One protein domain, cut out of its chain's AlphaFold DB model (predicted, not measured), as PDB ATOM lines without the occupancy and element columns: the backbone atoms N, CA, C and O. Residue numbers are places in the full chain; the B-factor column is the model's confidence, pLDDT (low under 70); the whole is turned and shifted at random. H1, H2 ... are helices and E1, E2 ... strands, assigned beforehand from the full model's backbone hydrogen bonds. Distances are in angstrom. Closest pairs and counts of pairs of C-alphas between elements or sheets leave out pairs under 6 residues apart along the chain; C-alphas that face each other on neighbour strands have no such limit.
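Overview. This is residues 92 to 172 of the 172 residues of an uncharacterized protein of Rubrimonas cliftonensis (UniProt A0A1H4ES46). A small two-stranded hairpin, E1 and E2, has the longest helix, H3, packed over it, while two shorter helices, H1 and H2, gather near the first residues of H3. A long loop, residues 132 to 151, leads from H3 back to the hairpin. The 81 printed residues run H1, H2, H3, E1, E2, with a sheet of order E1 - E2, antiparallel; the class is mixed, helices and strands, with 40 residues, under half, in named elements. The whole is compact, with a radius of gyration of the C-alphas of 11.4 A and spans of 30 by 28 by 18 A.

Arrangement. Look first at E1, residues 152 to 156, and E2, residues 160 to 164: this hairpin has N 154 and O 162 at 3.1 A and N 156 and O 160 at 2.8 A, within hydrogen-bond range. H3, residues 119 to 131, comes closest to E1 with the C-alphas of Trp 129 and Ile 156, 6.4 A apart. H2, residues 106 to 111, only just touches H3, through residue 119 alone, with 3 pairs of C-alphas within 8 A, the closest Leu 107 and Leu 119 at 5.3 A; they stand about perpendicular, at 87 degrees. H1, residues 92 to 102, is apart from both strands. In H1, H2 and H3 every O i to N i+4 pair is within hydrogen-bond range.

Along the chain. Find C-alpha 92 at (84.826, 218.447, 13.982); from there H1 runs 15.3 A. H3 covers 18.5 A from C-alpha 119 at (85.676, 214.797, -1.246). E2 ends at C-alpha 164, (81.462, 224.896, -4.605).

Size, cuts and confidence. The printed part has no cut. The link from H3 to E1 is long. Confidence is under 70 at residues 92 to 95, 98, 102 to 103 and 113 to 114.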
ATOM      1  N   CYS A  92      85.315 218.733  15.334       61.72
ATOM      2  CA  CYS A  92      84.826 218.447  13.982       61.72
ATOM      3  C   CYS A  92      85.910 218.717  12.925       61.72
ATOM      4  O   CYS A  92      86.125 217.898  12.032       61.72
ATOM      5  N   ALA A  93      86.642 219.827  13.065       69.56
ATOM      6  CA  ALA A  93      87.707 220.212  12.142       69.56
ATOM      7  C   ALA A  93      88.853 219.186  12.125       69.56
ATOM      8  O   ALA A  93      89.279 218.737  11.057       69.56
ATOM      9  N   ASP A  94      89.318 218.763  13.305       65.44
ATOM     10  CA  ASP A  94      90.390 217.770  13.430       65.44
ATOM     11  C   ASP A  94      89.959 216.395  12.909       65.44
ATOM     12  O   ASP A  94      90.734 215.703  12.244       65.44
ATOM     13  N   ALA A  95      88.712 216.001  13.154       64.25
ATOM     14  CA  ALA A  95      88.195 214.736  12.664       64.25
ATOM     15  C   ALA A  95      88.027 214.729  11.134       64.25
ATOM     16  O   ALA A  95      88.460 213.780  10.477       64.25
ATOM     17  N   LEU A  96      87.511 215.813  10.545       74.81
ATOM     18  CA  LEU A  96      87.418 215.952   9.088       74.81
ATOM     19  C   LEU A  96      88.798 215.982   8.428       74.81
ATOM     20  O   LEU A  96      88.986 215.367   7.377       74.81
ATOM     21  N   ARG A  97      89.789 216.607   9.074       77.12
ATOM     22  CA  ARG A  97      91.188 216.561   8.635       77.12
ATOM     23  C   ARG A  97      91.732 215.133   8.585       77.12
ATOM     24  O   ARG A  97      92.373 214.761   7.602       77.12
ATOM     25  N   ARG A  98      91.498 214.332   9.630       67.88
ATOM     26  CA  ARG A  98      91.967 212.934   9.679       67.88
ATOM     27  C   ARG A  98      91.266 212.068   8.645       67.88
ATOM     28  O   ARG A  98      91.939 211.326   7.940       67.88
ATOM     29  N   ILE A  99      89.951 212.224   8.483       71.12
ATOM     30  CA  ILE A  99      89.200 211.528   7.431       71.12
ATOM     31  C   ILE A  99      89.754 211.882   6.053       71.12
ATOM     32  O   ILE A  99      90.025 210.985   5.262       71.12
ATOM     33  N   PHE A 100      89.976 213.165   5.773       81.50
ATOM     34  CA  PHE A 100      90.531 213.600   4.494       81.50
ATOM     35  C   PHE A 100      91.905 212.970   4.208       81.50
ATOM     36  O   PHE A 100      92.168 212.558   3.079       81.50
ATOM     37  N   ALA A 101      92.770 212.872   5.222       75.81
ATOM     38  CA  ALA A 101      94.118 212.324   5.078       75.81
ATOM     39  C   ALA A 101      94.147 210.790   4.973       75.81
ATOM     40  O   ALA A 101      94.885 210.237   4.160       75.81
ATOM     41  N   GLU A 102      93.369 210.100   5.808       65.75
ATOM     42  CA  GLU A 102      93.476 208.651   5.993       65.75
ATOM     43  C   GLU A 102      92.444 207.886   5.152       65.75
ATOM     44  O   GLU A 102      92.749 206.819   4.621       65.75
ATOM     45  N   ARG A 103      91.223 208.424   5.010       66.62
ATOM     46  CA  ARG A 103      90.062 207.759   4.387       66.62
ATOM     47  C   ARG A 103      89.183 208.748   3.591       66.62
ATOM     48  O   ARG A 103      87.994 208.879   3.873       66.62
ATOM     49  N   PRO A 104      89.715 209.422   2.555       75.94
ATOM     50  CA  PRO A 104      89.037 210.537   1.884       75.94
ATOM     51  C   PRO A 104      87.651 210.206   1.308       75.94
ATOM     52  O   PRO A 104      86.769 211.058   1.324       75.94
ATOM     53  N   GLY A 105      87.427 208.972   0.840       72.50
ATOM     54  CA  GLY A 105      86.127 208.546   0.296       72.50
ATOM     55  C   GLY A 105      84.993 208.517   1.326       72.50
ATOM     56  O   GLY A 105      83.824 208.505   0.956       72.50
ATOM     57  N   TRP A 106      85.307 208.552   2.623       70.62
ATOM     58  CA  TRP A 106      84.288 208.641   3.667       70.62
ATOM     59  C   TRP A 106      83.598 210.004   3.696       70.62
ATOM     60  O   TRP A 106      82.464 210.081   4.162       70.62
ATOM     61  N   LEU A 107      84.230 211.058   3.165       77.69
ATOM     62  CA  LEU A 107      83.576 212.358   3.019       77.69
ATOM     63  C   LEU A 107      82.340 212.251   2.128       77.69
ATOM     64  O   LEU A 107      81.304 212.789   2.490       77.69
ATOM     65  N   ASP A 108      82.396 211.492   1.032       79.62
ATOM     66  CA  ASP A 108      81.246 211.323   0.135       79.62
ATOM     67  C   ASP A 108      80.076 210.605   0.826       79.62
ATOM     68  O   ASP A 108      78.917 210.953   0.609       79.62
ATOM     69  N   VAL A 109      80.383 209.656   1.718       71.19
ATOM     70  CA  VAL A 109      79.386 208.893   2.486       71.19
ATOM     71  C   VAL A 109      78.677 209.772   3.518       71.19
ATOM     72  O   VAL A 109      77.470 209.633   3.721       71.19
ATOM     73  N   ILE A 110      79.406 210.675   4.184       70.12
ATOM     74  CA  ILE A 110      78.847 211.504   5.265       70.12
ATOM     75  C   ILE A 110      78.363 212.882   4.799       70.12
ATOM     76  O   ILE A 110      77.651 213.544   5.548       70.12
ATOM     77  N   ALA A 111      78.715 213.323   3.589       77.12
ATOM     78  CA  ALA A 111      78.485 214.695   3.140       77.12
ATOM     79  C   ALA A 111      77.005 215.105   3.150       77.12
ATOM     80  O   ALA A 111      76.668 216.187   3.624       77.12
ATOM     81  N   GLU A 112      76.109 214.267   2.630       75.25
ATOM     82  CA  GLU A 112      74.671 214.563   2.623       75.25
ATOM     83  C   GLU A 112      74.036 214.466   4.021       75.25
ATOM     84  O   GLU A 112      73.449 215.455   4.459       75.25
ATOM     85  N   PRO A 113      74.179 213.357   4.778       62.44
ATOM     86  CA  PRO A 113      73.528 213.237   6.085       62.44
ATOM     87  C   PRO A 113      74.064 214.223   7.135       62.44
ATOM     88  O   PRO A 113      73.369 214.510   8.108       62.44
ATOM     89  N   ALA A 114      75.286 214.731   6.960       67.00
ATOM     90  CA  ALA A 114      75.930 215.647   7.898       67.00
ATOM     91  C   ALA A 114      75.900 217.123   7.467       67.00
ATOM     92  O   ALA A 114      76.455 217.957   8.184       67.00
ATOM     93  N   ASP A 115      75.304 217.445   6.313       77.31
ATOM     94  CA  ASP A 115      75.384 218.771   5.680       77.31
ATOM     95  C   ASP A 115      76.849 219.269   5.520       77.31
ATOM     96  O   ASP A 115      77.153 220.445   5.739       77.31
ATOM     97  N   LEU A 116      77.763 218.360   5.148       82.81
ATOM     98  CA  LEU A 116      79.209 218.585   5.021       82.81
ATOM     99  C   LEU A 116      79.694 218.576   3.557       82.81
ATOM    100  O   LEU A 116      79.005 218.045   2.679       82.81
ATOM    101  N   PRO A 117      80.905 219.106   3.282       89.12
ATOM    102  CA  PRO A 117      81.557 218.955   1.985       89.12
ATOM    103  C   PRO A 117      81.876 217.496   1.655       89.12
ATOM    104  O   PRO A 117      82.366 216.746   2.502       89.12
ATOM    105  N   ASN A 118      81.659 217.122   0.397       90.44
ATOM    106  CA  ASN A 118      82.136 215.857  -0.155       90.44
ATOM    107  C   ASN A 118      83.642 215.928  -0.492       90.44
ATOM    108  O   ASN A 118      84.289 216.965  -0.300       90.44
ATOM    109  N   LEU A 119      84.232 214.842  -0.999       92.88
ATOM    110  CA  LEU A 119      85.676 214.797  -1.246       92.88
ATOM    111  C   LEU A 119      86.139 215.817  -2.301       92.88
ATOM    112  O   LEU A 119      87.184 216.453  -2.132       92.88
ATOM    113  N   ALA A 120      85.389 215.976  -3.392       96.25
ATOM    114  CA  ALA A 120      85.741 216.911  -4.460       96.25
ATOM    115  C   ALA A 120      85.696 218.366  -3.964       96.25
ATOM    116  O   ALA A 120      86.633 219.135  -4.195       96.25
ATOM    117  N   GLN A 121      84.660 218.709  -3.199       96.31
ATOM    118  CA  GLN A 121      84.506 220.012  -2.559       96.31
ATOM    119  C   GLN A 121      85.614 220.268  -1.532       96.31
ATOM    120  O   GLN A 121      86.251 221.317  -1.575       96.31
ATOM    121  N   ALA A 122      85.916 219.299  -0.662       94.62
ATOM    122  CA  ALA A 122      86.992 219.413   0.324       94.62
ATOM    123  C   ALA A 122      88.358 219.660  -0.335       94.62
ATOM    124  O   ALA A 122      89.101 220.546   0.087       94.62
ATOM    125  N   ARG A 123      88.675 218.939  -1.422       95.75
ATOM    126  CA  ARG A 123      89.900 219.179  -2.207       95.75
ATOM    127  C   ARG A 123      89.942 220.587  -2.776       95.75
ATOM    128  O   ARG A 123      90.996 221.217  -2.752       95.75
ATOM    129  N   LYS A 124      88.807 221.088  -3.270       96.12
ATOM    130  CA  LYS A 124      88.740 222.445  -3.803       96.12
ATOM    131  C   LYS A 124      88.938 223.500  -2.718       96.12
ATOM    132  O   LYS A 124      89.649 224.473  -2.955       96.12
ATOM    133  N   ILE A 125      88.353 223.297  -1.539       94.81
ATOM    134  CA  ILE A 125      88.553 224.169  -0.376       94.81
ATOM    135  C   ILE A 125      90.039 224.223  -0.012       94.81
ATOM    136  O   ILE A 125      90.563 225.318   0.171       94.81
ATOM    137  N   LEU A 126      90.732 223.078   0.027       93.12
ATOM    138  CA  LEU A 126      92.174 223.035   0.287       93.12
ATOM    139  C   LEU A 126      92.993 223.766  -0.785       93.12
ATOM    140  O   LEU A 126      93.827 224.591  -0.431       93.12
ATOM    141  N   ASP A 127      92.725 223.522  -2.073       93.69
ATOM    142  CA  ASP A 127      93.387 224.234  -3.183       93.69
ATOM    143  C   ASP A 127      93.206 225.755  -3.056       93.69
ATOM    144  O   ASP A 127      94.152 226.521  -3.228       93.69
ATOM    145  N   LEU A 128      92.005 226.217  -2.701       92.19
ATOM    146  CA  LEU A 128      91.760 227.636  -2.446       92.19
ATOM    147  C   LEU A 128      92.501 228.136  -1.198       92.19
ATOM    148  O   LEU A 128      93.058 229.228  -1.232       92.19
ATOM    149  N   TRP A 129      92.541 227.349  -0.123       91.88
ATOM    150  CA  TRP A 129      93.231 227.699   1.121       91.88
ATOM    151  C   TRP A 129      94.742 227.883   0.910       91.88
ATOM    152  O   TRP A 129      95.318 228.875   1.360       91.88
ATOM    153  N   GLU A 130      95.371 226.973   0.161       90.94
ATOM    154  CA  GLU A 130      96.796 227.025  -0.188       90.94
ATOM    155  C   GLU A 130      97.136 228.234  -1.069       90.94
ATOM    156  O   GLU A 130      98.165 228.877  -0.858       90.94
ATOM    157  N   ARG A 131      96.254 228.615  -2.005       89.88
ATOM    158  CA  ARG A 131      96.446 229.807  -2.859       89.88
ATOM    159  C   ARG A 131      96.504 231.120  -2.083       89.88
ATOM    160  O   ARG A 131      97.089 232.080  -2.574       89.88
ATOM    161  N   PHE A 132      95.889 231.179  -0.904       87.81
ATOM    162  CA  PHE A 132      95.972 232.338  -0.014       87.81
ATOM    163  C   PHE A 132      97.153 232.262   0.967       87.81
ATOM    164  O   PHE A 132      97.235 233.103   1.863       87.81
ATOM    165  N   GLU A 133      98.049 231.278   0.804       86.31
ATOM    166  CA  GLU A 133      99.241 231.052   1.635       86.31
ATOM    167  C   GLU A 133      98.914 230.931   3.133       86.31
ATOM    168  O   GLU A 133      99.650 231.382   4.013       86.31
ATOM    169  N   LEU A 134      97.763 230.334   3.441       83.75
ATOM    170  CA  LEU A 134      97.267 230.217   4.803       83.75
ATOM    171  C   LEU A 134      97.894 229.013   5.502       83.75
ATOM    172  O   LEU A 134      97.966 227.915   4.952       83.75
ATOM    173  N   ALA A 135      98.308 229.200   6.753       83.06
ATOM    174  CA  ALA A 135      98.825 228.109   7.565       83.06
ATOM    175  C   ALA A 135      97.700 227.169   8.033       83.06
ATOM    176  O   ALA A 135      96.615 227.608   8.417       83.06
ATOM    177  N   GLY A 136      98.003 225.871   8.090       85.06
ATOM    178  CA  GLY A 136      97.121 224.858   8.670       85.06
ATOM    179  C   GLY A 136      96.087 224.285   7.700       85.06
ATOM    180  O   GLY A 136      96.126 224.523   6.499       85.06
ATOM    181  N   PHE A 137      95.187 223.468   8.243       84.88
ATOM    182  CA  PHE A 137      94.129 222.801   7.487       84.88
ATOM    183  C   PHE A 137      92.813 223.583   7.645       84.88
ATOM    184  O   PHE A 137      92.505 223.971   8.777       84.88
ATOM    185  N   PRO A 138      92.045 223.821   6.565       88.69
ATOM    186  CA  PRO A 138      90.773 224.535   6.646       88.69
ATOM    187  C   PRO A 138      89.754 223.777   7.502       88.69
ATOM    188  O   PRO A 138      89.648 222.555   7.418       88.69
ATOM    189  N   ASP A 139      88.943 224.497   8.281       86.69
ATOM    190  CA  ASP A 139      87.795 223.891   8.960       86.69
ATOM    191  C   ASP A 139      86.692 223.578   7.940       86.69
ATOM    192  O   ASP A 139      85.859 224.421   7.605       86.69
ATOM    193  N   LEU A 140      86.688 222.342   7.438       85.94
ATOM    194  CA  LEU A 140      85.680 221.860   6.493       85.94
ATOM    195  C   LEU A 140      84.257 221.887   7.081       85.94
ATOM    196  O   LEU A 140      83.298 222.001   6.323       85.94
ATOM    197  N   GLY A 141      84.102 221.831   8.409       82.25
ATOM    198  CA  GLY A 141      82.801 221.891   9.081       82.25
ATOM    199  C   GLY A 141      82.181 223.293   9.108       82.25
ATOM    200  O   GLY A 141      80.988 223.435   9.389       82.25
ATOM    201  N   ALA A 142      82.966 224.327   8.792       85.38
ATOM    202  CA  ALA A 142      82.474 225.695   8.646       85.38
ATOM    203  C   ALA A 142      81.704 225.914   7.330       85.38
ATOM    204  O   ALA A 142      80.965 226.892   7.203       85.38
ATOM    205  N   PHE A 143      81.850 225.002   6.367       89.50
ATOM    206  CA  PHE A 143      81.190 225.080   5.072       89.50
ATOM    207  C   PHE A 143      79.810 224.423   5.127       89.50
ATOM    208  O   PHE A 143      79.647 223.323   5.652       89.50
ATOM    209  N   ARG A 144      78.799 225.110   4.593       85.50
ATOM    210  CA  ARG A 144      77.396 224.688   4.663       85.50
ATOM    211  C   ARG A 144      76.919 224.161   3.327       85.50
ATOM    212  O   ARG A 144      77.007 224.864   2.324       85.50
ATOM    213  N   ARG A 145      76.384 222.944   3.340       87.88
ATOM    214  CA  ARG A 145      75.756 222.323   2.177       87.88
ATOM    215  C   ARG A 145      74.322 222.824   1.987       87.88
ATOM    216  O   ARG A 145      73.518 222.799   2.913       87.88
ATOM    217  N   GLU A 146      74.002 223.244   0.773       91.88
ATOM    218  CA  GLU A 146      72.646 223.480   0.293       91.88
ATOM    219  C   GLU A 146      72.018 222.136  -0.100       91.88
ATOM    220  O   GLU A 146      72.576 221.380  -0.896       91.88
ATOM    221  N   ARG A 147      70.863 221.810   0.487       83.38
ATOM    222  CA  ARG A 147      70.246 220.483   0.332       83.38
ATOM    223  C   ARG A 147      69.695 220.234  -1.068       83.38
ATOM    224  O   ARG A 147      69.794 219.113  -1.553       83.38
ATOM    225  N   ASP A 148      69.174 221.271  -1.712       86.62
ATOM    226  CA  ASP A 148      68.495 221.141  -3.004       86.62
ATOM    227  C   ASP A 148      69.479 220.968  -4.169       86.62
ATOM    228  O   ASP A 148      69.186 220.277  -5.143       86.62
ATOM    229  N   THR A 149      70.663 221.572  -4.066       92.06
ATOM    230  CA  THR A 149      71.671 221.594  -5.142       92.06
ATOM    231  C   THR A 149      72.897 220.736  -4.825       92.06
ATOM    232  O   THR A 149      73.663 220.384  -5.722       92.06
ATOM    233  N   GLY A 150      73.125 220.415  -3.546       89.94
ATOM    234  CA  GLY A 150      74.365 219.811  -3.063       89.94
ATOM    235  C   GLY A 150      75.567 220.762  -3.075       89.94
ATOM    236  O   GLY A 150      76.675 220.335  -2.741       89.94
ATOM    237  N   MET A 151      75.373 222.029  -3.452       95.56
ATOM    238  CA  MET A 151      76.416 223.046  -3.430       95.56
ATOM    239  C   MET A 151      76.838 223.336  -1.992       95.56
ATOM    240  O   MET A 151      76.047 223.241  -1.059       95.56
ATOM    241  N   VAL A 152      78.105 223.679  -1.800       95.25
ATOM    242  CA  VAL A 152      78.657 224.005  -0.490       95.25
ATOM    243  C   VAL A 152      79.156 225.438  -0.477       95.25
ATOM    244  O   VAL A 152      79.902 225.843  -1.362       95.25
ATOM    245  N   HIS A 153      78.777 226.187   0.552       94.50
ATOM    246  CA  HIS A 153      79.128 227.591   0.712       94.50
ATOM    247  C   HIS A 153      79.990 227.823   1.938       94.50
ATOM    248  O   HIS A 153      79.755 227.239   2.997       94.50
ATOM    249  N   GLY A 154      80.944 228.738   1.829       92.88
ATOM    250  CA  GLY A 154      81.717 229.160   2.984       92.88
ATOM    251  C   GLY A 154      82.728 230.241   2.666       92.88
ATOM    252  O   GLY A 154      82.939 230.622   1.514       92.88
ATOM    253  N   TRP A 155      83.347 230.732   3.730       92.00
ATOM    254  CA  TRP A 155      84.433 231.691   3.645       92.00
ATOM    255  C   TRP A 155      85.773 230.970   3.606       92.00
ATOM    256  O   TRP A 155      86.082 230.136   4.455       92.00
ATOM    257  N   ILE A 156      86.607 231.358   2.651       90.44
ATOM    258  CA  ILE A 156      88.032 231.068   2.660       90.44
ATOM    259  C   ILE A 156      88.710 232.216   3.409       90.44
ATOM    260  O   ILE A 156      88.799 233.335   2.897       90.44
ATOM    261  N   ALA A 157      89.144 231.931   4.639       83.44
ATOM    262  CA  ALA A 157      89.936 232.820   5.496       83.44
ATOM    263  C   ALA A 157      89.366 234.226   5.692       83.44
ATOM    264  O   ALA A 157      90.120 235.199   5.690       83.44
ATOM    265  N   ASP A 158      88.040 234.331   5.789       83.94
ATOM    266  CA  ASP A 158      87.304 235.597   5.899       83.94
ATOM    267  C   ASP A 158      87.559 236.582   4.737       83.94
ATOM    268  O   ASP A 158      87.289 237.777   4.847       83.94
ATOM    269  N   ARG A 159      88.095 236.094   3.608       83.25
ATOM    270  CA  ARG A 159      88.518 236.913   2.456       83.25
ATOM    271  C   ARG A 159      87.706 236.662   1.199       83.25
ATOM    272  O   ARG A 159      87.489 237.590   0.427       83.25
ATOM    273  N   LEU A 160      87.291 235.421   0.978       87.44
ATOM    274  CA  LEU A 160      86.566 235.027  -0.222       87.44
ATOM    275  C   LEU A 160      85.379 234.155   0.165       87.44
ATOM    276  O   LEU A 160      85.567 233.075   0.719       87.44
ATOM    277  N   PHE A 161      84.172 234.613  -0.142       91.44
ATOM    278  CA  PHE A 161      82.995 233.759  -0.088       91.44
ATOM    279  C   PHE A 161      82.926 232.947  -1.380       91.44
ATOM    280  O   PHE A 161      83.047 233.514  -2.463       91.44
ATOM    281  N   VAL A 162      82.774 231.628  -1.271       93.88
ATOM    282  CA  VAL A 162      82.698 230.731  -2.431       93.88
ATOM    283  C   VAL A 162      81.514 229.787  -2.316       93.88
ATOM    284  O   VAL A 162      81.199 229.310  -1.225       93.88
ATOM    285  N   GLY A 163      80.889 229.499  -3.455       96.12
ATOM    286  CA  GLY A 163      80.029 228.336  -3.659       96.12
ATOM    287  C   GLY A 163      80.793 227.264  -4.433       96.12
ATOM    288  O   GLY A 163      81.452 227.572  -5.421       96.12
ATOM    289  N   ILE A 164      80.743 226.012  -3.987       97.06
ATOM    290  CA  ILE A 164      81.462 224.896  -4.605       97.06
ATOM    291  C   ILE A 164      80.472 223.785  -4.953       97.06
ATOM    292  O   ILE A 164      79.817 223.219  -4.075       97.06
ATOM    293  N   GLU A 165      80.369 223.467  -6.239       96.94
ATOM    294  CA  GLU A 165      79.520 222.399  -6.764       96.94
ATOM    295  C   GLU A 165      79.968 221.013  -6.264       96.94
ATOM    296  O   GLU A 165      81.132 220.837  -5.888       96.94
ATOM    297  N   PRO A 166      79.082 219.997  -6.284       95.12
ATOM    298  CA  PRO A 166      79.431 218.631  -5.890       95.12
ATOM    299  C   PRO A 166      80.627 218.029  -6.640       95.12
ATOM    300  O   PRO A 166      81.267 217.122  -6.115       95.12
ATOM    301  N   ASP A 167      80.939 218.513  -7.846       95.44
ATOM    302  CA  ASP A 167      82.081 218.062  -8.649       95.44
ATOM    303  C   ASP A 167      83.397 218.809  -8.337       95.44
ATOM    304  O   ASP A 167      84.445 218.486  -8.899       95.44
ATOM    305  N   GLY A 168      83.360 219.787  -7.424       94.06
ATOM    306  CA  GLY A 168      84.510 220.593  -7.016       94.06
ATOM    307  C   GLY A 168      84.731 221.875  -7.829       94.06
ATOM    308  O   GLY A 168      85.732 222.562  -7.600       94.06
ATOM    309  N   ARG A 169      83.841 222.246  -8.762       95.44
ATOM    310  CA  ARG A 169      83.894 223.571  -9.411       95.44
ATOM    311  C   ARG A 169      83.508 224.661  -8.419       95.44
ATOM    312  O   ARG A 169      82.507 224.541  -7.727       95.44
ATOM    313  N   ALA A 170      84.308 225.722  -8.353       91.12
ATOM    314  CA  ALA A 170      84.073 226.844  -7.452       91.12
ATOM    315  C   ALA A 170      83.603 228.084  -8.216       91.12
ATOM    316  O   ALA A 170      84.153 228.406  -9.270       91.12
ATOM    317  N   HIS A 171      82.659 228.795  -7.611       88.75
ATOM    318  CA  HIS A 171      82.123 230.087  -8.021       88.75
ATOM    319  C   HIS A 171      82.343 231.080  -6.879       88.75
ATOM    320  O   HIS A 171      82.162 230.729  -5.711       88.75
ATOM    321  N   SER A 172      82.756 232.298  -7.210       73.81
ATOM    322  CA  SER A 172      83.004 233.398  -6.266       73.81
ATOM    323  C   SER A 172      82.098 234.576  -6.565       73.81
ATOM    324  O   SER A 172      82.045 234.920  -7.770       73.81
TER     325      SER A 172